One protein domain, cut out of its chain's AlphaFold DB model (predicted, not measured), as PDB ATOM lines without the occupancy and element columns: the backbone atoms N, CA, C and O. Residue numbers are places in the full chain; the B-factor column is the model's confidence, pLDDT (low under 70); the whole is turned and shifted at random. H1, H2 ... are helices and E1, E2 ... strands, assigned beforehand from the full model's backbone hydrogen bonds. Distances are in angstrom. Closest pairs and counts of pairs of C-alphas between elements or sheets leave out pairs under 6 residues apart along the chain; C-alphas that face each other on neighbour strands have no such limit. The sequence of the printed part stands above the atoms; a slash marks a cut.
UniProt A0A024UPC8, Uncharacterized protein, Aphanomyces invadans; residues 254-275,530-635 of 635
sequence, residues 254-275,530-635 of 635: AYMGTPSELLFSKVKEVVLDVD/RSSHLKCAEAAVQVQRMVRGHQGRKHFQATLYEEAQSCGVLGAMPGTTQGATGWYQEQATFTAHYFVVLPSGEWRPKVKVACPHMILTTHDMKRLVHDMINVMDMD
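AT A GLANCE: This is residues 254 to 275 and 530 to 635 of the 635 residues of an uncharacterized protein of Aphanomyces invadans (UniProt A0A024UPC8). One long helix, H2, makes most of the length of the model, and beside the last part of H2, near its residues 561 to 565, lies a small head, the strongly twisted sheet of E2, E3 and E4 with the short helix H3 beside its strands. Residues 530 to 542 of H2 stick out free, and a thin arm of H1 and E1 comes close to the middle of H2 with its end, at Val 274. The printed part has 128 residues, with three named helices and four named strands in the order H1 E1 H2 E2 E3 E4 H3; the class is mixed, helices and strands, and the antiparallel sheet has the order E2, E3, E4. The whole is loose, with a radius of gyration of the C-alphas of 19.2 A, and a rod spanning 64 by 28 by 27 A.

IN THESE COORDINATES: H1 is residues 260 to 263, beginning at C-alpha 260 at (165.272, 229.143, 195.629). E1, residues 269 to 274, is 15.5 A long. H2, residues 530 to 566, is 54.2 A long and ends at C-alpha 566 at (201.142, 214.441, 194.521). E2 is residues 582 to 586, E3 residues 591 to 597, 18.7 A, and E4 residues 603 to 610, 19.8 A, which bends by 63 degrees at residue 606. H3, residues 618 to 626, ends at C-alpha 626 at (186.096, 214.311, 217.199).

HOW THE PARTS SIT: E2, E3 and E4 form a meander, each strand the antiparallel neighbour of the one before. In the hairpin of E2 and E3, N 584 and O 593 are 2.8 A apart, within hydrogen-bond range; in the hairpin of E3 and E4, N 594 and O 607 are 2.9 A apart, also within range. Residues 571 to 572 pair, antiparallel, with residues 584 to 585 of E2. H3 is on the sheet at a height over the sheet of 8.4 A, over none of its strands, but only just, as 2 of its C-alphas fall on E3; the closest C-alphas of E4 and H3 are those of Val 609 and Val 625, 6.9 A. H2 only grazes the sheet, with its residues 561 to 565, and only just, with 5 pairs of C-alphas within 10 A. H2 and H3 are apart. E1 pairs with no named strand, and its closest C-alpha to H2 is that of Val 274, 6.5 A from that of Val 547. Every O i to N i+4 pair of H3 is within hydrogen-bond range, as are 32 of 33 in H2; H1 is too short for such a pair.

THE WHOLE: The C-alphas farthest apart, those of Arg 530 and Ser 600, are 64.7 A apart. Residues 276 to 529 are not printed, and C-alphas 275 and 530 are 30.5 A apart across the cut. The link from H2 to E2 is long, with 15 residues. The mean pLDDT of the printed part is 85.2; it is under 70 for 18 residues, among them residues 530 to 534 and 630 to 635.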
ATOM      1  N   ALA A 254     173.232 230.526 193.529       62.81
ATOM      2  CA  ALA A 254     174.642 230.204 193.314       62.81
ATOM      3  C   ALA A 254     175.212 229.315 194.434       62.81
ATOM      4  O   ALA A 254     176.014 228.428 194.161       62.81
ATOM      5  N   TYR A 255     174.777 229.530 195.678       59.78
ATOM      6  CA  TYR A 255     175.237 228.783 196.847       59.78
ATOM      7  C   TYR A 255     174.674 227.357 196.908       59.78
ATOM      8  O   TYR A 255     175.421 226.405 197.104       59.78
ATOM      9  N   MET A 256     173.364 227.194 196.714       70.75
ATOM     10  CA  MET A 256     172.706 225.886 196.822       70.75
ATOM     11  C   MET A 256     172.795 225.054 195.536       70.75
ATOM     12  O   MET A 256     172.349 223.906 195.517       70.75
ATOM     13  N   GLY A 257     173.271 225.645 194.431       71.94
ATOM     14  CA  GLY A 257     173.248 225.032 193.097       71.94
ATOM     15  C   GLY A 257     171.836 224.709 192.590       71.94
ATOM     16  O   GLY A 257     171.676 224.015 191.591       71.94
ATOM     17  N   THR A 258     170.807 225.180 193.295       72.88
ATOM     18  CA  THR A 258     169.398 224.889 193.047       72.88
ATOM     19  C   THR A 258     168.582 226.172 193.205       72.88
ATOM     20  O   THR A 258     168.825 226.938 194.142       72.88
ATOM     21  N   PRO A 259     167.610 226.428 192.310       76.62
ATOM     22  CA  PRO A 259     166.713 227.567 192.434       76.62
ATOM     23  C   PRO A 259     166.023 227.630 193.797       76.62
ATOM     24  O   PRO A 259     165.477 226.630 194.277       76.62
ATOM     25  N   SER A 260     166.006 228.827 194.393       71.38
ATOM     26  CA  SER A 260     165.272 229.143 195.629       71.38
ATOM     27  C   SER A 260     163.822 228.658 195.551       71.38
ATOM     28  O   SER A 260     163.306 228.071 196.501       71.38
ATOM     29  N   GLU A 261     163.182 228.833 194.399       78.12
ATOM     30  CA  GLU A 261     161.813 228.404 194.119       78.12
ATOM     31  C   GLU A 261     161.598 226.907 194.360       78.12
ATOM     32  O   GLU A 261     160.608 226.525 194.986       78.12
ATOM     33  N   LEU A 262     162.542 226.063 193.932       78.88
ATOM     34  CA  LEU A 262     162.462 224.614 194.112       78.88
ATOM     35  C   LEU A 262     162.700 224.221 195.568       78.88
ATOM     36  O   LEU A 262     161.959 223.395 196.101       78.88
ATOM     37  N   LEU A 263     163.672 224.845 196.233       74.25
ATOM     38  CA  LEU A 263     163.974 224.575 197.642       74.25
ATOM     39  C   LEU A 263     162.808 224.958 198.558       74.25
ATOM     40  O   LEU A 263     162.388 224.176 199.413       74.25
ATOM     41  N   PHE A 264     162.230 226.136 198.336       78.31
ATOM     42  CA  PHE A 264     161.121 226.643 199.138       78.31
ATOM     43  C   PHE A 264     159.735 226.221 198.624       78.31
ATOM     44  O   PHE A 264     158.724 226.658 199.174       78.31
ATOM     45  N   SER A 265     159.658 225.378 197.585       79.31
ATOM     46  CA  SER A 265     158.385 224.808 197.109       79.31
ATOM     47  C   SER A 265     157.771 223.845 198.127       79.31
ATOM     48  O   SER A 265     156.552 223.749 198.239       79.31
ATOM     49  N   LYS A 266     158.622 223.148 198.891       76.06
ATOM     50  CA  LYS A 266     158.221 222.113 199.857       76.06
ATOM     51  C   LYS A 266     158.569 222.458 201.298       76.06
ATOM     52  O   LYS A 266     157.998 221.877 202.215       76.06
ATOM     53  N   VAL A 267     159.507 223.380 201.508       79.00
ATOM     54  CA  VAL A 267     160.044 223.685 202.835       79.00
ATOM     55  C   VAL A 267     159.912 225.176 203.108       79.00
ATOM     56  O   VAL A 267     160.310 226.011 202.304       79.00
ATOM     57  N   LYS A 268     159.333 225.534 204.257       80.12
ATOM     58  CA  LYS A 268     159.105 226.938 204.637       80.12
ATOM     59  C   LYS A 268     160.404 227.651 205.023       80.12
ATOM     60  O   LYS A 268     160.544 228.850 204.791       80.12
ATOM     61  N   GLU A 269     161.328 226.910 205.624       82.50
ATOM     62  CA  GLU A 269     162.577 227.382 206.219       82.50
ATOM     63  C   GLU A 269     163.702 226.395 205.886       82.50
ATOM     64  O   GLU A 269     163.565 225.199 206.117       82.50
ATOM     65  N   VAL A 270     164.802 226.898 205.337       80.06
ATOM     66  CA  VAL A 270     166.028 226.148 205.066       80.06
ATOM     67  C   VAL A 270     167.042 226.531 206.132       80.06
ATOM     68  O   VAL A 270     167.271 227.714 206.388       80.06
ATOM     69  N   VAL A 271     167.631 225.525 206.765       79.50
ATOM     70  CA  VAL A 271     168.686 225.698 207.759       79.50
ATOM     71  C   VAL A 271     170.015 225.403 207.075       79.50
ATOM     72  O   VAL A 271     170.217 224.294 206.585       79.50
ATOM     73  N   LEU A 272     170.884 226.405 206.995       76.62
ATOM     74  CA  LEU A 272     172.230 226.295 206.448       76.62
ATOM     75  C   LEU A 272     173.229 226.267 207.596       76.62
ATOM     76  O   LEU A 272     173.094 227.026 208.549       76.62
ATOM     77  N   ASP A 273     174.235 225.417 207.482       69.50
ATOM     78  CA  ASP A 273     175.365 225.390 208.399       69.50
ATOM     79  C   ASP A 273     176.552 226.070 207.713       69.50
ATOM     80  O   ASP A 273     177.037 225.599 206.682       69.50
ATOM     81  N   VAL A 274     176.960 227.228 208.229       69.44
ATOM     82  CA  VAL A 274     178.044 228.045 207.680       69.44
ATOM     83  C   VAL A 274     179.051 228.302 208.790       69.44
ATOM     84  O   VAL A 274     178.828 229.142 209.656       69.44
ATOM     85  N   ASP A 275     180.172 227.579 208.761       63.69
ATOM     86  CA  ASP A 275     181.286 227.728 209.713       63.69
ATOM     87  C   ASP A 275     180.902 227.558 211.194       63.69
ATOM     88  O   ASP A 275     181.383 228.288 212.062       63.69
ATOM     89  N   ARG A 530     163.730 253.205 206.377       57.28
ATOM     90  CA  ARG A 530     165.106 253.345 205.881       57.28
ATOM     91  C   ARG A 530     166.135 252.708 206.822       57.28
ATOM     92  O   ARG A 530     167.202 252.307 206.365       57.28
ATOM     93  N   SER A 531     165.811 252.587 208.111       63.38
ATOM     94  CA  SER A 531     166.688 251.971 209.118       63.38
ATOM     95  C   SER A 531     166.694 250.442 209.005       63.38
ATOM     96  O   SER A 531     167.756 249.819 209.043       63.38
ATOM     97  N   SER A 532     165.530 249.827 208.773       66.38
ATOM     98  CA  SER A 532     165.407 248.372 208.601       66.38
ATOM     99  C   SER A 532     166.132 247.863 207.349       66.38
ATOM    100  O   SER A 532     166.815 246.844 207.408       66.38
ATOM    101  N   HIS A 533     166.076 248.604 206.238       63.56
ATOM    102  CA  HIS A 533     166.760 248.222 205.000       63.56
ATOM    103  C   HIS A 533     168.295 248.224 205.132       63.56
ATOM    104  O   HIS A 533     168.965 247.361 204.565       63.56
ATOM    105  N   LEU A 534     168.869 249.164 205.893       69.25
ATOM    106  CA  LEU A 534     170.317 249.204 206.143       69.25
ATOM    107  C   LEU A 534     170.779 248.012 206.993       69.25
ATOM    108  O   LEU A 534     171.782 247.387 206.662       69.25
ATOM    109  N   LYS A 535     170.002 247.645 208.018       72.69
ATOM    110  CA  LYS A 535     170.258 246.470 208.866       72.69
ATOM    111  C   LYS A 535     170.213 245.159 208.070       72.69
ATOM    112  O   LYS A 535     171.079 244.305 208.237       72.69
ATOM    113  N   CYS A 536     169.246 245.012 207.158       72.00
ATOM    114  CA  CYS A 536     169.185 243.852 206.262       72.00
ATOM    115  C   CYS A 536     170.376 243.792 205.296       72.00
ATOM    116  O   CYS A 536     170.895 242.704 205.048       72.00
ATOM    117  N   ALA A 537     170.818 244.934 204.761       68.38
ATOM    118  CA  ALA A 537     171.980 244.984 203.875       68.38
ATOM    119  C   ALA A 537     173.276 244.590 204.606       68.38
ATOM    120  O   ALA A 537     174.055 243.804 204.075       68.38
ATOM    121  N   GLU A 538     173.479 245.070 205.836       69.62
ATOM    122  CA  GLU A 538     174.635 244.711 206.667       69.62
ATOM    123  C   GLU A 538     174.656 243.212 207.000       69.62
ATOM    124  O   GLU A 538     175.667 242.541 206.781       69.62
ATOM    125  N   ALA A 539     173.514 242.654 207.416       72.44
ATOM    126  CA  ALA A 539     173.383 241.221 207.665       72.44
ATOM    127  C   ALA A 539     173.645 240.384 206.398       72.44
ATOM    128  O   ALA A 539     174.322 239.357 206.460       72.44
ATOM    129  N   ALA A 540     173.152 240.825 205.235       74.75
ATOM    130  CA  ALA A 540     173.394 240.142 203.966       74.75
ATOM    131  C   ALA A 540     174.886 240.130 203.594       74.75
ATOM    132  O   ALA A 540     175.406 239.081 203.214       74.75
ATOM    133  N   VAL A 541     175.587 241.257 203.756       76.44
ATOM    134  CA  VAL A 541     177.039 241.350 203.519       76.44
ATOM    135  C   VAL A 541     177.803 240.434 204.475       76.44
ATOM    136  O   VAL A 541     178.718 239.727 204.052       76.44
ATOM    137  N   GLN A 542     177.404 240.373 205.748       78.94
ATOM    138  CA  GLN A 542     178.039 239.483 206.718       78.94
ATOM    139  C   GLN A 542     177.869 238.003 206.349       78.94
ATOM    140  O   GLN A 542     178.847 237.254 206.368       78.94
ATOM    141  N   VAL A 543     176.669 237.585 205.935       77.75
ATOM    142  CA  VAL A 543     176.424 236.211 205.459       77.75
ATOM    143  C   VAL A 543     177.248 235.910 204.207       77.75
ATOM    144  O   VAL A 543     177.889 234.862 204.129       77.75
ATOM    145  N   GLN A 544     177.293 236.831 203.241       78.69
ATOM    146  CA  GLN A 544     178.111 236.670 202.035       78.69
ATOM    147  C   GLN A 544     179.596 236.509 202.371       78.69
ATOM    148  O   GLN A 544     180.262 235.647 201.795       78.69
ATOM    149  N   ARG A 545     180.108 237.296 203.321       77.94
ATOM    150  CA  ARG A 545     181.485 237.204 203.812       77.94
ATOM    151  C   ARG A 545     181.777 235.838 204.428       77.94
ATOM    152  O   ARG A 545     182.781 235.225 204.072       77.94
ATOM    153  N   MET A 546     180.907 235.353 205.316       77.94
ATOM    154  CA  MET A 546     181.061 234.035 205.942       77.94
ATOM    155  C   MET A 546     181.079 232.928 204.887       77.94
ATOM    156  O   MET A 546     182.015 232.137 204.838       77.94
ATOM    157  N   VAL A 547     180.120 232.943 203.960       78.25
ATOM    158  CA  VAL A 547     180.021 231.937 202.895       78.25
ATOM    159  C   VAL A 547     181.235 231.947 201.964       78.25
ATOM    160  O   VAL A 547     181.769 230.885 201.641       78.25
ATOM    161  N   ARG A 548     181.717 233.124 201.548       81.12
ATOM    162  CA  ARG A 548     182.933 233.219 200.723       81.12
ATOM    163  C   ARG A 548     184.159 232.712 201.474       81.12
ATOM    164  O   ARG A 548     184.956 231.980 200.895       81.12
ATOM    165  N   GLY A 549     184.283 233.053 202.757       80.88
ATOM    166  CA  GLY A 549     185.344 232.538 203.621       80.88
ATOM    167  C   GLY A 549     185.303 231.014 203.741       80.88
ATOM    168  O   GLY A 549     186.335 230.364 203.583       80.88
ATOM    169  N   HIS A 550     184.116 230.442 203.948       82.50
ATOM    170  CA  HIS A 550     183.900 228.998 204.016       82.50
ATOM    171  C   HIS A 550     184.341 228.298 202.728       82.50
ATOM    172  O   HIS A 550     185.144 227.365 202.763       82.50
ATOM    173  N   GLN A 551     183.870 228.788 201.578       82.88
ATOM    174  CA  GLN A 551     184.208 228.211 200.280       82.88
ATOM    175  C   GLN A 551     185.705 228.337 199.971       82.88
ATOM    176  O   GLN A 551     186.304 227.392 199.461       82.88
ATOM    177  N   GLY A 552     186.313 229.476 200.319       79.44
ATOM    178  CA  GLY A 552     187.749 229.704 200.172       79.44
ATOM    179  C   GLY A 552     188.576 228.713 200.988       79.44
ATOM    180  O   GLY A 552     189.451 228.056 200.432       79.44
ATOM    181  N   ARG A 553     188.252 228.531 202.276       86.81
ATOM    182  CA  ARG A 553     188.930 227.549 203.142       86.81
ATOM    183  C   ARG A 553     188.750 226.117 202.647       86.81
ATOM    184  O   ARG A 553     189.717 225.367 202.614       86.81
ATOM    185  N   LYS A 554     187.539 225.754 202.212       89.94
ATOM    186  CA  LYS A 554     187.244 224.425 201.662       89.94
ATOM    187  C   LYS A 554     188.070 224.131 200.408       89.94
ATOM    188  O   LYS A 554     188.622 223.042 200.282       89.94
ATOM    189  N   HIS A 555     188.153 225.095 199.490       86.88
ATOM    190  CA  HIS A 555     188.947 224.955 198.271       86.88
ATOM    191  C   HIS A 555     190.442 224.875 198.585       86.88
ATOM    192  O   HIS A 555     191.114 223.972 198.106       86.88
ATOM    193  N   PHE A 556     190.928 225.760 199.455       86.94
ATOM    194  CA  PHE A 556     192.313 225.764 199.905       86.94
ATOM    195  C   PHE A 556     192.724 224.423 200.537       86.94
ATOM    196  O   PHE A 556     193.736 223.844 200.153       86.94
ATOM    197  N   GLN A 557     191.901 223.877 201.436       93.56
ATOM    198  CA  GLN A 557     192.161 222.576 202.049       93.56
ATOM    199  C   GLN A 557     192.163 221.436 201.017       93.56
ATOM    200  O   GLN A 557     192.981 220.525 201.110       93.56
ATOM    201  N   ALA A 558     191.272 221.481 200.021       93.00
ATOM    202  CA  ALA A 558     191.269 220.497 198.941       93.00
ATOM    203  C   ALA A 558     192.572 220.557 198.126       93.00
ATOM    204  O   ALA A 558     193.151 219.514 197.837       93.00
ATOM    205  N   THR A 559     193.076 221.759 197.834       90.50
ATOM    206  CA  THR A 559     194.371 221.947 197.164       90.50
ATOM    207  C   THR A 559     195.532 221.400 197.996       90.50
ATOM    208  O   THR A 559     196.394 220.724 197.442       90.50
ATOM    209  N   LEU A 560     195.541 221.613 199.319       88.88
ATOM    210  CA  LEU A 560     196.562 221.024 200.198       88.88
ATOM    211  C   LEU A 560     196.562 219.490 200.142       88.88
ATOM    212  O   LEU A 560     197.625 218.873 200.151       88.88
ATOM    213  N   TYR A 561     195.384 218.867 200.068       94.88
ATOM    214  CA  TYR A 561     195.280 217.417 199.911       94.88
ATOM    215  C   TYR A 561     195.786 216.929 198.556       94.88
ATOM    216  O   TYR A 561     196.531 215.952 198.516       94.88
ATOM    217  N   GLU A 562     195.439 217.613 197.467       92.38
ATOM    218  CA  GLU A 562     195.948 217.287 196.131       92.38
ATOM    219  C   GLU A 562     197.481 217.406 196.066       92.38
ATOM    220  O   GLU A 562     198.151 216.521 195.530       92.38
ATOM    221  N   GLU A 563     198.053 218.457 196.662       90.38
ATOM    222  CA  GLU A 563     199.504 218.651 196.739       90.38
ATOM    223  C   GLU A 563     200.170 217.543 197.567       90.38
ATOM    224  O   GLU A 563     201.103 216.895 197.087       90.38
ATOM    225  N   ALA A 564     199.646 217.246 198.760       92.31
ATOM    226  CA  ALA A 564     200.137 216.159 199.603       92.31
ATOM    227  C   ALA A 564     200.102 214.806 198.869       92.31
ATOM    228  O   ALA A 564     201.100 214.078 198.846       92.31
ATOM    229  N   GLN A 565     198.991 214.507 198.187       92.38
ATOM    230  CA  GLN A 565     198.841 213.294 197.391       92.38
ATOM    231  C   GLN A 565     199.865 213.235 196.252       92.38
ATOM    232  O   GLN A 565     200.453 212.179 196.012       92.38
ATOM    233  N   SER A 566     200.131 214.360 195.581       91.00
ATOM    234  CA  SER A 566     201.142 214.441 194.521       91.00
ATOM    235  C   SER A 566     202.561 214.156 195.028       91.00
ATOM    236  O   SER A 566     203.384 213.602 194.297       91.00
ATOM    237  N   CYS A 567     202.830 214.464 196.298       93.06
ATOM    238  CA  CYS A 567     204.083 214.152 196.983       93.06
ATOM    239  C   CYS A 567     204.114 212.740 197.592       93.06
ATOM    240  O   CYS A 567     205.129 212.351 198.169       93.06
ATOM    241  N   GLY A 568     203.029 211.966 197.481       94.44
ATOM    242  CA  GLY A 568     202.923 210.637 198.083       94.44
ATOM    243  C   GLY A 568     202.851 210.658 199.613       94.44
ATOM    244  O   GLY A 568     203.203 209.664 200.246       94.44
ATOM    245  N   VAL A 569     202.420 211.773 200.211       95.62
ATOM    246  CA  VAL A 569     202.232 211.916 201.661       95.62
ATOM    247  C   VAL A 569     200.752 212.094 201.999       95.62
ATOM    248  O   VAL A 569     199.954 212.528 201.171       95.62
ATOM    249  N   LEU A 570     200.366 211.749 203.228       96.50
ATOM    250  CA  LEU A 570     199.015 212.030 203.712       96.50
ATOM    251  C   LEU A 570     198.862 213.530 203.964       96.50
ATOM    252  O   LEU A 570     199.777 214.181 204.474       96.50
ATOM    253  N   GLY A 571     197.696 214.069 203.627       96.25
ATOM    254  CA  GLY A 571     197.404 215.474 203.854       96.25
ATOM    255  C   GLY A 571     196.937 215.734 205.283       96.25
ATOM    256  O   GLY A 571     196.066 215.021 205.791       96.25
ATOM    257  N   ALA A 572     197.509 216.753 205.926       97.31
ATOM    258  CA  ALA A 572     197.079 217.213 207.241       97.31
ATOM    259  C   ALA A 572     195.644 217.753 207.197       97.31
ATOM    260  O   ALA A 572     195.298 218.575 206.347       97.31
ATOM    261  N   MET A 573     194.809 217.280 208.117       97.62
ATOM    262  CA  MET A 573     193.410 217.687 208.239       97.62
ATOM    263  C   MET A 573     193.295 219.093 208.850       97.62
ATOM    264  O   MET A 573     194.228 219.543 209.519       97.62
ATOM    265  N   PRO A 574     192.161 219.800 208.670       96.06
ATOM    266  CA  PRO A 574     191.960 221.133 209.236       96.06
ATOM    267  C   PRO A 574     192.330 221.221 210.723       96.06
ATOM    268  O   PRO A 574     191.823 220.460 211.545       96.06
ATOM    269  N   GLY A 575     193.205 222.172 211.061       92.69
ATOM    270  CA  GLY A 575     193.732 222.366 212.418       92.69
ATOM    271  C   GLY A 575     195.008 221.575 212.737       92.69
ATOM    272  O   GLY A 575     195.598 221.797 213.788       92.69
ATOM    273  N   THR A 576     195.463 220.693 211.844       95.25
ATOM    274  CA  THR A 576     196.761 220.008 211.951       95.25
ATOM    275  C   THR A 576     197.774 220.666 211.018       95.25
ATOM    276  O   THR A 576     197.474 220.963 209.864       95.25
ATOM    277  N   THR A 577     198.994 220.885 211.503       93.38
ATOM    278  CA  THR A 577     200.113 221.334 210.666       93.38
ATOM    279  C   THR A 577     200.783 220.130 210.009       93.38
ATOM    280  O   THR A 577     201.076 219.146 210.686       93.38
ATOM    281  N   GLN A 578     201.061 220.207 208.702       94.56
ATOM    282  CA  GLN A 578     201.795 219.158 207.990       94.56
ATOM    283  C   GLN A 578     203.140 218.893 208.679       94.56
ATOM    284  O   GLN A 578     203.922 219.814 208.900       94.56
ATOM    285  N   GLY A 579     203.408 217.634 209.019       92.44
ATOM    286  CA  GLY A 579     204.639 217.247 209.707       92.44
ATOM    287  C   GLY A 579     204.537 217.185 211.234       92.44
ATOM    288  O   GLY A 579     205.462 216.696 211.876       92.44
ATOM    289  N   ALA A 580     203.437 217.667 211.818       95.75
ATOM    290  CA  ALA A 580     203.223 217.695 213.260       95.75
ATOM    291  C   ALA A 580     202.307 216.556 213.741       95.75
ATOM    292  O   ALA A 580     201.614 215.908 212.956       95.75
ATOM    293  N   THR A 581     202.276 216.339 215.056       96.50
ATOM    294  CA  THR A 581     201.277 215.477 215.702       96.50
ATOM    295  C   THR A 581     199.870 215.983 215.397       96.50
ATOM    296  O   THR A 581     199.580 217.164 215.592       96.50
ATOM    297  N   GLY A 582     198.991 215.093 214.944       97.00
ATOM    298  CA  GLY A 582     197.617 215.449 214.621       97.00
ATOM    299  C   GLY A 582     196.947 214.485 213.653       97.00
ATOM    300  O   GLY A 582     197.318 213.314 213.539       97.00
ATOM    301  N   TRP A 583     195.925 214.994 212.977       97.75
ATOM    302  CA  TRP A 583     195.043 214.227 212.114       97.75
ATOM    303  C   TRP A 583     195.424 214.369 210.642       97.75
ATOM    304  O   TRP A 583     195.625 215.472 210.139       97.75
ATOM    305  N   TYR A 584     195.484 213.238 209.948       98.12
ATOM    306  CA  TYR A 584     195.846 213.130 208.539       98.12
ATOM    307  C   TYR A 584     194.826 212.266 207.812       98.12
ATOM    308  O   TYR A 584     194.363 211.276 208.374       98.12
ATOM    309  N   GLN A 585     194.481 212.598 206.568       97.69
ATOM    310  CA  GLN A 585     193.478 211.840 205.818       97.69
ATOM    311  C   GLN A 585     194.060 211.187 204.565       97.69
ATOM    312  O   GLN A 585     194.771 211.813 203.779       97.69
ATOM    313  N   GLU A 586     193.711 209.918 204.358       96.19
ATOM    314  CA  GLU A 586     193.942 209.211 203.103       96.19
ATOM    315  C   GLU A 586     192.796 209.507 202.126       96.19
ATOM    316  O   GLU A 586     191.646 209.128 202.358       96.19
ATOM    317  N   GLN A 587     193.099 210.174 201.011       93.44
ATOM    318  CA  GLN A 587     192.084 210.656 200.066       93.44
ATOM    319  C   GLN A 587     191.363 209.529 199.311       93.44
ATOM    320  O   GLN A 587     190.203 209.683 198.945       93.44
ATOM    321  N   ALA A 588     192.025 208.386 199.095       94.44
ATOM    322  CA  ALA A 588     191.450 207.258 198.359       94.44
ATOM    323  C   ALA A 588     190.396 206.489 199.170       94.44
ATOM    324  O   ALA A 588     189.401 206.026 198.615       94.44
ATOM    325  N   THR A 589     190.615 206.344 200.479       96.69
ATOM    326  CA  THR A 589     189.741 205.565 201.372       96.69
ATOM    327  C   THR A 589     188.875 206.444 202.271       96.69
ATOM    328  O   THR A 589     188.035 205.927 203.002       96.69
ATOM    329  N   PHE A 590     189.103 207.762 202.253       96.81
ATOM    330  CA  PHE A 590     188.567 208.741 203.200       96.81
ATOM    331  C   PHE A 590     188.832 208.394 204.665       96.81
ATOM    332  O   PHE A 590     188.123 208.859 205.556       96.81
ATOM    333  N   THR A 591     189.878 207.623 204.947       97.44
ATOM    334  CA  THR A 591     190.208 207.278 206.323       97.44
ATOM    335  C   THR A 591     191.068 208.361 206.972       97.44
ATOM    336  O   THR A 591     192.130 208.707 206.459       97.44
ATOM    337  N   ALA A 592     190.626 208.870 208.121       97.69
ATOM    338  CA  ALA A 592     191.409 209.715 209.007       97.69
ATOM    339  C   ALA A 592     192.305 208.872 209.931       97.69
ATOM    340  O   ALA A 592     191.879 207.871 210.510       97.69
ATOM    341  N   HIS A 593     193.547 209.303 210.093       97.44
ATOM    342  CA  HIS A 593     194.573 208.698 210.925       97.44
ATOM    343  C   HIS A 593     195.123 209.750 211.886       97.44
ATOM    344  O   HIS A 593     195.542 210.822 211.453       97.44
ATOM    345  N   TYR A 594     195.161 209.436 213.178       97.38
ATOM    346  CA  TYR A 594     195.867 210.256 214.154       97.38
ATOM    347  C   TYR A 594     197.293 209.750 214.313       97.38
ATOM    348  O   TYR A 594     197.504 208.596 214.705       97.38
ATOM    349  N   PHE A 595     198.259 210.617 214.037       97.31
ATOM    350  CA  PHE A 595     199.676 210.338 214.215       97.31
ATOM    351  C   PHE A 595     200.241 211.169 215.357       97.31
ATOM    352  O   PHE A 595     199.984 212.367 215.455       97.31
ATOM    353  N   VAL A 596     201.064 210.528 216.185       97.19
ATOM    354  CA  VAL A 596     201.941 211.210 217.135       97.19
ATOM    355  C   VAL A 596     203.350 211.195 216.577       97.19
ATOM    356  O   VAL A 596     203.913 210.126 216.335       97.19
ATOM    357  N   VAL A 597     203.904 212.383 216.364       94.75
ATOM    358  CA  VAL A 597     205.290 212.582 215.950       94.75
ATOM    359  C   VAL A 597     206.128 212.704 217.217       94.75
ATOM    360  O   VAL A 597     205.956 213.635 218.006       94.75
ATOM    361  N   LEU A 598     206.992 211.720 217.452       95.38
ATOM    362  CA  LEU A 598     207.892 211.705 218.603       95.38
ATOM    363  C   LEU A 598     209.038 212.714 218.412       95.38
ATOM    364  O   LEU A 598     209.360 213.055 217.275       95.38
ATOM    365  N   PRO A 599     209.735 213.136 219.487       93.69
ATOM    366  CA  PRO A 599     210.924 213.990 219.374       93.69
ATOM    367  C   PRO A 599     212.039 213.402 218.494       93.69
ATOM    368  O   PRO A 599     212.858 214.139 217.960       93.69
ATOM    369  N   SER A 600     212.057 212.075 218.310       95.12
ATOM    370  CA  SER A 600     212.950 211.381 217.374       95.12
ATOM    371  C   SER A 600     212.620 211.631 215.896       95.12
ATOM    372  O   SER A 600     213.386 211.222 215.027       95.12
ATOM    373  N   GLY A 601     211.474 212.249 215.595       92.31
ATOM    374  CA  GLY A 601     210.915 212.372 214.250       92.31
ATOM    375  C   GLY A 601     210.156 211.127 213.776       92.31
ATOM    376  O   GLY A 601     209.667 211.111 212.650       92.31
ATOM    377  N   GLU A 602     210.040 210.082 214.603       95.12
ATOM    378  CA  GLU A 602     209.272 208.872 214.285       95.12
ATOM    379  C   GLU A 602     207.761 209.139 214.386       95.12
ATOM    380  O   GLU A 602     207.283 209.721 215.361       95.12
ATOM    381  N   TRP A 603     206.999 208.673 213.393       96.44
ATOM    382  CA  TRP A 603     205.543 208.809 213.343       96.44
ATOM    383  C   TRP A 603     204.879 207.536 213.853       96.44
ATOM    384  O   TRP A 603     205.061 206.465 213.272       96.44
ATOM    385  N   ARG A 604     204.056 207.650 214.899       95.56
ATOM    386  CA  ARG A 604     203.293 206.522 215.443       95.56
ATOM    387  C   ARG A 604     201.792 206.704 215.225       95.56
ATOM    388  O   ARG A 604     201.225 207.657 215.766       95.56
ATOM    389  N   PRO A 605     201.126 205.816 214.463       94.69
ATOM    390  CA  PRO A 605     199.675 205.850 214.333       94.69
ATOM    391  C   PRO A 605     199.034 205.417 215.655       94.69
ATOM    392  O   PRO A 605     199.384 204.370 216.195       94.69
ATOM    393  N   LYS A 606     198.088 206.205 216.174       94.25
ATOM    394  CA  LYS A 606     197.321 205.847 217.382       94.25
ATOM    395  C   LYS A 606     195.889 205.434 217.073       94.25
ATOM    396  O   LYS A 606     195.405 204.448 217.613       94.25
ATOM    397  N   VAL A 607     195.202 206.201 216.227       95.69
ATOM    398  CA  VAL A 607     193.760 206.046 215.995       95.69
ATOM    399  C   VAL A 607     193.470 206.108 214.503       95.69
ATOM    400  O   VAL A 607     194.135 206.832 213.763       95.69
ATOM    401  N   LYS A 608     192.473 205.338 214.062       96.50
ATOM    402  CA  LYS A 608     191.981 205.316 212.684       96.50
ATOM    403  C   LYS A 608     190.460 205.450 212.687       96.50
ATOM    404  O   LYS A 608     189.792 204.718 213.413       96.50
ATOM    405  N   VAL A 609     189.921 206.339 211.856       96.88
ATOM    406  CA  VAL A 609     188.477 206.561 211.698       96.88
ATOM    407  C   VAL A 609     188.116 206.639 210.229       96.88
ATOM    408  O   VAL A 609     188.659 207.452 209.490       96.88
ATOM    409  N   ALA A 610     187.178 205.803 209.794       97.19
ATOM    410  CA  ALA A 610     186.626 205.899 208.450       97.19
ATOM    411  C   ALA A 610     185.663 207.092 208.373       97.19
ATOM    412  O   ALA A 610     184.653 207.110 209.079       97.19
ATOM    413  N   CYS A 611     185.956 208.069 207.512       96.94
ATOM    414  CA  CYS A 611     185.068 209.205 207.280       96.94
ATOM    415  C   CYS A 611     184.166 208.932 206.064       96.94
ATOM    416  O   CYS A 611     184.599 208.296 205.103       96.94
ATOM    417  N   PRO A 612     182.925 209.451 206.047       96.94
ATOM    418  CA  PRO A 612     182.031 209.299 204.897       96.94
ATOM    419  C   PRO A 612     182.499 210.089 203.665       96.94
ATOM    420  O   PRO A 612     182.101 209.778 202.545       96.94
ATOM    421  N   HIS A 613     183.308 211.129 203.866       96.25
ATOM    422  CA  HIS A 613     183.883 211.955 202.812       96.25
ATOM    423  C   HIS A 613     185.167 212.644 203.290       96.25
ATOM    424  O   HIS A 613     185.559 212.572 204.459       96.25
ATOM    425  N   MET A 614     185.814 213.351 202.367       96.75
ATOM    426  CA  MET A 614     186.971 214.199 202.639       96.75
ATOM    427  C   MET A 614     186.616 215.314 203.634       96.75
ATOM    428  O   MET A 614     185.591 215.984 203.485       96.75
ATOM    429  N   ILE A 615     187.450 215.503 204.654       97.50
ATOM    430  CA  ILE A 615     187.264 216.499 205.711       97.50
ATOM    431  C   ILE A 615     187.968 217.775 205.282       97.50
ATOM    432  O   ILE A 615     189.197 217.835 205.264       97.50
ATOM    433  N   LEU A 616     187.188 218.788 204.912       96.06
ATOM    434  CA  LEU A 616     187.718 220.021 204.324       96.06
ATOM    435  C   LEU A 616     187.591 221.237 205.235       96.06
ATOM    436  O   LEU A 616     188.137 222.296 204.937       96.06
ATOM    437  N   THR A 617     186.858 221.101 206.334       94.56
ATOM    438  CA  THR A 617     186.593 222.195 207.262       94.56
ATOM    439  C   THR A 617     186.777 221.737 208.703       94.56
ATOM    440  O   THR A 617     186.661 220.552 209.018       94.56
ATOM    441  N   THR A 618     187.046 222.681 209.604       92.38
ATOM    442  CA  THR A 618     187.120 222.412 211.051       92.38
ATOM    443  C   THR A 618     185.787 221.917 211.614       92.38
ATOM    444  O   THR A 618     185.763 221.156 212.579       92.38
ATOM    445  N   HIS A 619     184.673 222.303 210.991       91.50
ATOM    446  CA  HIS A 619     183.354 221.792 211.338       91.50
ATOM    447  C   HIS A 619     183.211 220.301 210.996       91.50
ATOM    448  O   HIS A 619     182.819 219.513 211.857       91.50
ATOM    449  N   ASP A 620     183.595 219.900 209.778       94.25
ATOM    450  CA  ASP A 620     183.611 218.486 209.376       94.25
ATOM    451  C   ASP A 620     184.514 217.668 210.305       94.25
ATOM    452  O   ASP A 620     184.147 216.575 210.725       94.25
ATOM    453  N   MET A 621     185.669 218.233 210.674       95.00
ATOM    454  CA  MET A 621     186.623 217.621 211.597       95.00
ATOM    455  C   MET A 621     185.984 217.326 212.955       95.00
ATOM    456  O   MET A 621     186.047 216.200 213.451       95.00
ATOM    457  N   LYS A 622     185.311 218.320 213.541       93.25
ATOM    458  CA  LYS A 622     184.618 218.152 214.818       93.25
ATOM    459  C   LYS A 622     183.532 217.078 214.714       93.25
ATOM    460  O   LYS A 622     183.552 216.113 215.464       93.25
ATOM    461  N   ARG A 623     182.645 217.205 213.727       94.19
ATOM    462  CA  ARG A 623     181.455 216.359 213.592       94.19
ATOM    463  C   ARG A 623     181.753 214.907 213.212       94.19
ATOM    464  O   ARG A 623     181.028 214.006 213.617       94.19
ATOM    465  N   LEU A 624     182.749 214.681 212.359       95.31
ATOM    466  CA  LEU A 624     183.001 213.367 211.753       95.31
ATOM    467  C   LEU A 624     184.208 212.653 212.352       95.31
ATOM    468  O   LEU A 624     184.351 211.453 212.152       95.31
ATOM    469  N   VAL A 625     185.074 213.367 213.071       94.62
ATOM    470  CA  VAL A 625     186.252 212.769 213.705       94.62
ATOM    471  C   VAL A 625     186.151 212.894 215.214       94.62
ATOM    472  O   VAL A 625     186.089 211.876 215.895       94.62
ATOM    473  N   HIS A 626     186.075 214.115 215.746       93.12
ATOM    474  CA  HIS A 626     186.096 214.311 217.199       93.12
ATOM    475  C   HIS A 626     184.841 213.757 217.886       93.12
ATOM    476  O   HIS A 626     184.963 213.103 218.909       93.12
ATOM    477  N   ASP A 627     183.651 213.934 217.309       90.75
ATOM    478  CA  ASP A 627     182.410 213.411 217.903       90.75
ATOM    479  C   ASP A 627     182.299 211.877 217.776       90.75
ATOM    480  O   ASP A 627     181.591 211.233 218.550       90.75
ATOM    481  N   MET A 628     182.981 211.273 216.794       86.94
ATOM    482  CA  MET A 628     182.995 209.815 216.609       86.94
ATOM    483  C   MET A 628     183.971 209.122 217.553       86.94
ATOM    484  O   MET A 628     183.740 207.986 217.968       86.94
ATOM    485  N   ILE A 629     185.066 209.796 217.878       84.94
ATOM    486  CA  ILE A 629     186.055 209.290 218.807       84.94
ATOM    487  C   ILE A 629     185.767 209.977 220.126       84.94
ATOM    488  O   ILE A 629     186.311 211.035 220.424       84.94
ATOM    489  N   ASN A 630     184.951 209.333 220.958       65.44
ATOM    490  CA  ASN A 630     185.116 209.513 222.393       65.44
ATOM    491  C   ASN A 630     186.533 209.029 222.713       65.44
ATOM    492  O   ASN A 630     186.733 207.856 223.033       65.44
ATOM    493  N   VAL A 631     187.524 209.909 222.551       55.31
ATOM    494  CA  VAL A 631     188.852 209.751 223.127       55.31
ATOM    495  C   VAL A 631     188.597 209.862 224.622       55.31
ATOM    496  O   VAL A 631     188.719 210.919 225.223       55.31
ATOM    497  N   MET A 632     188.099 208.778 225.215       46.84
ATOM    498  CA  MET A 632     188.402 208.528 226.604       46.84
ATOM    499  C   MET A 632     189.910 208.378 226.591       46.84
ATOM    500  O   MET A 632     190.412 207.434 225.976       46.84
ATOM    501  N   ASP A 633     190.600 209.379 227.131       47.84
ATOM    502  CA  ASP A 633     192.018 209.310 227.432       47.84
ATOM    503  C   ASP A 633     192.233 208.010 228.214       47.84
ATOM    504  O   ASP A 633     191.883 207.879 229.385       47.84
ATOM    505  N   MET A 634     192.665 206.980 227.492       45.16
ATOM    506  CA  MET A 634     193.154 205.744 228.073       45.16
ATOM    507  C   MET A 634     194.591 206.068 228.458       45.16
ATOM    508  O   MET A 634     195.506 205.849 227.658       45.16
ATOM    509  N   ASP A 635     194.717 206.720 229.614       45.28
ATOM    510  CA  ASP A 635     195.978 206.932 230.326       45.28
ATOM    511  C   ASP A 635     196.696 205.602 230.598       45.28
ATOM    512  O   ASP A 635     196.016 204.611 230.976       45.28
TER     513      ASP A 635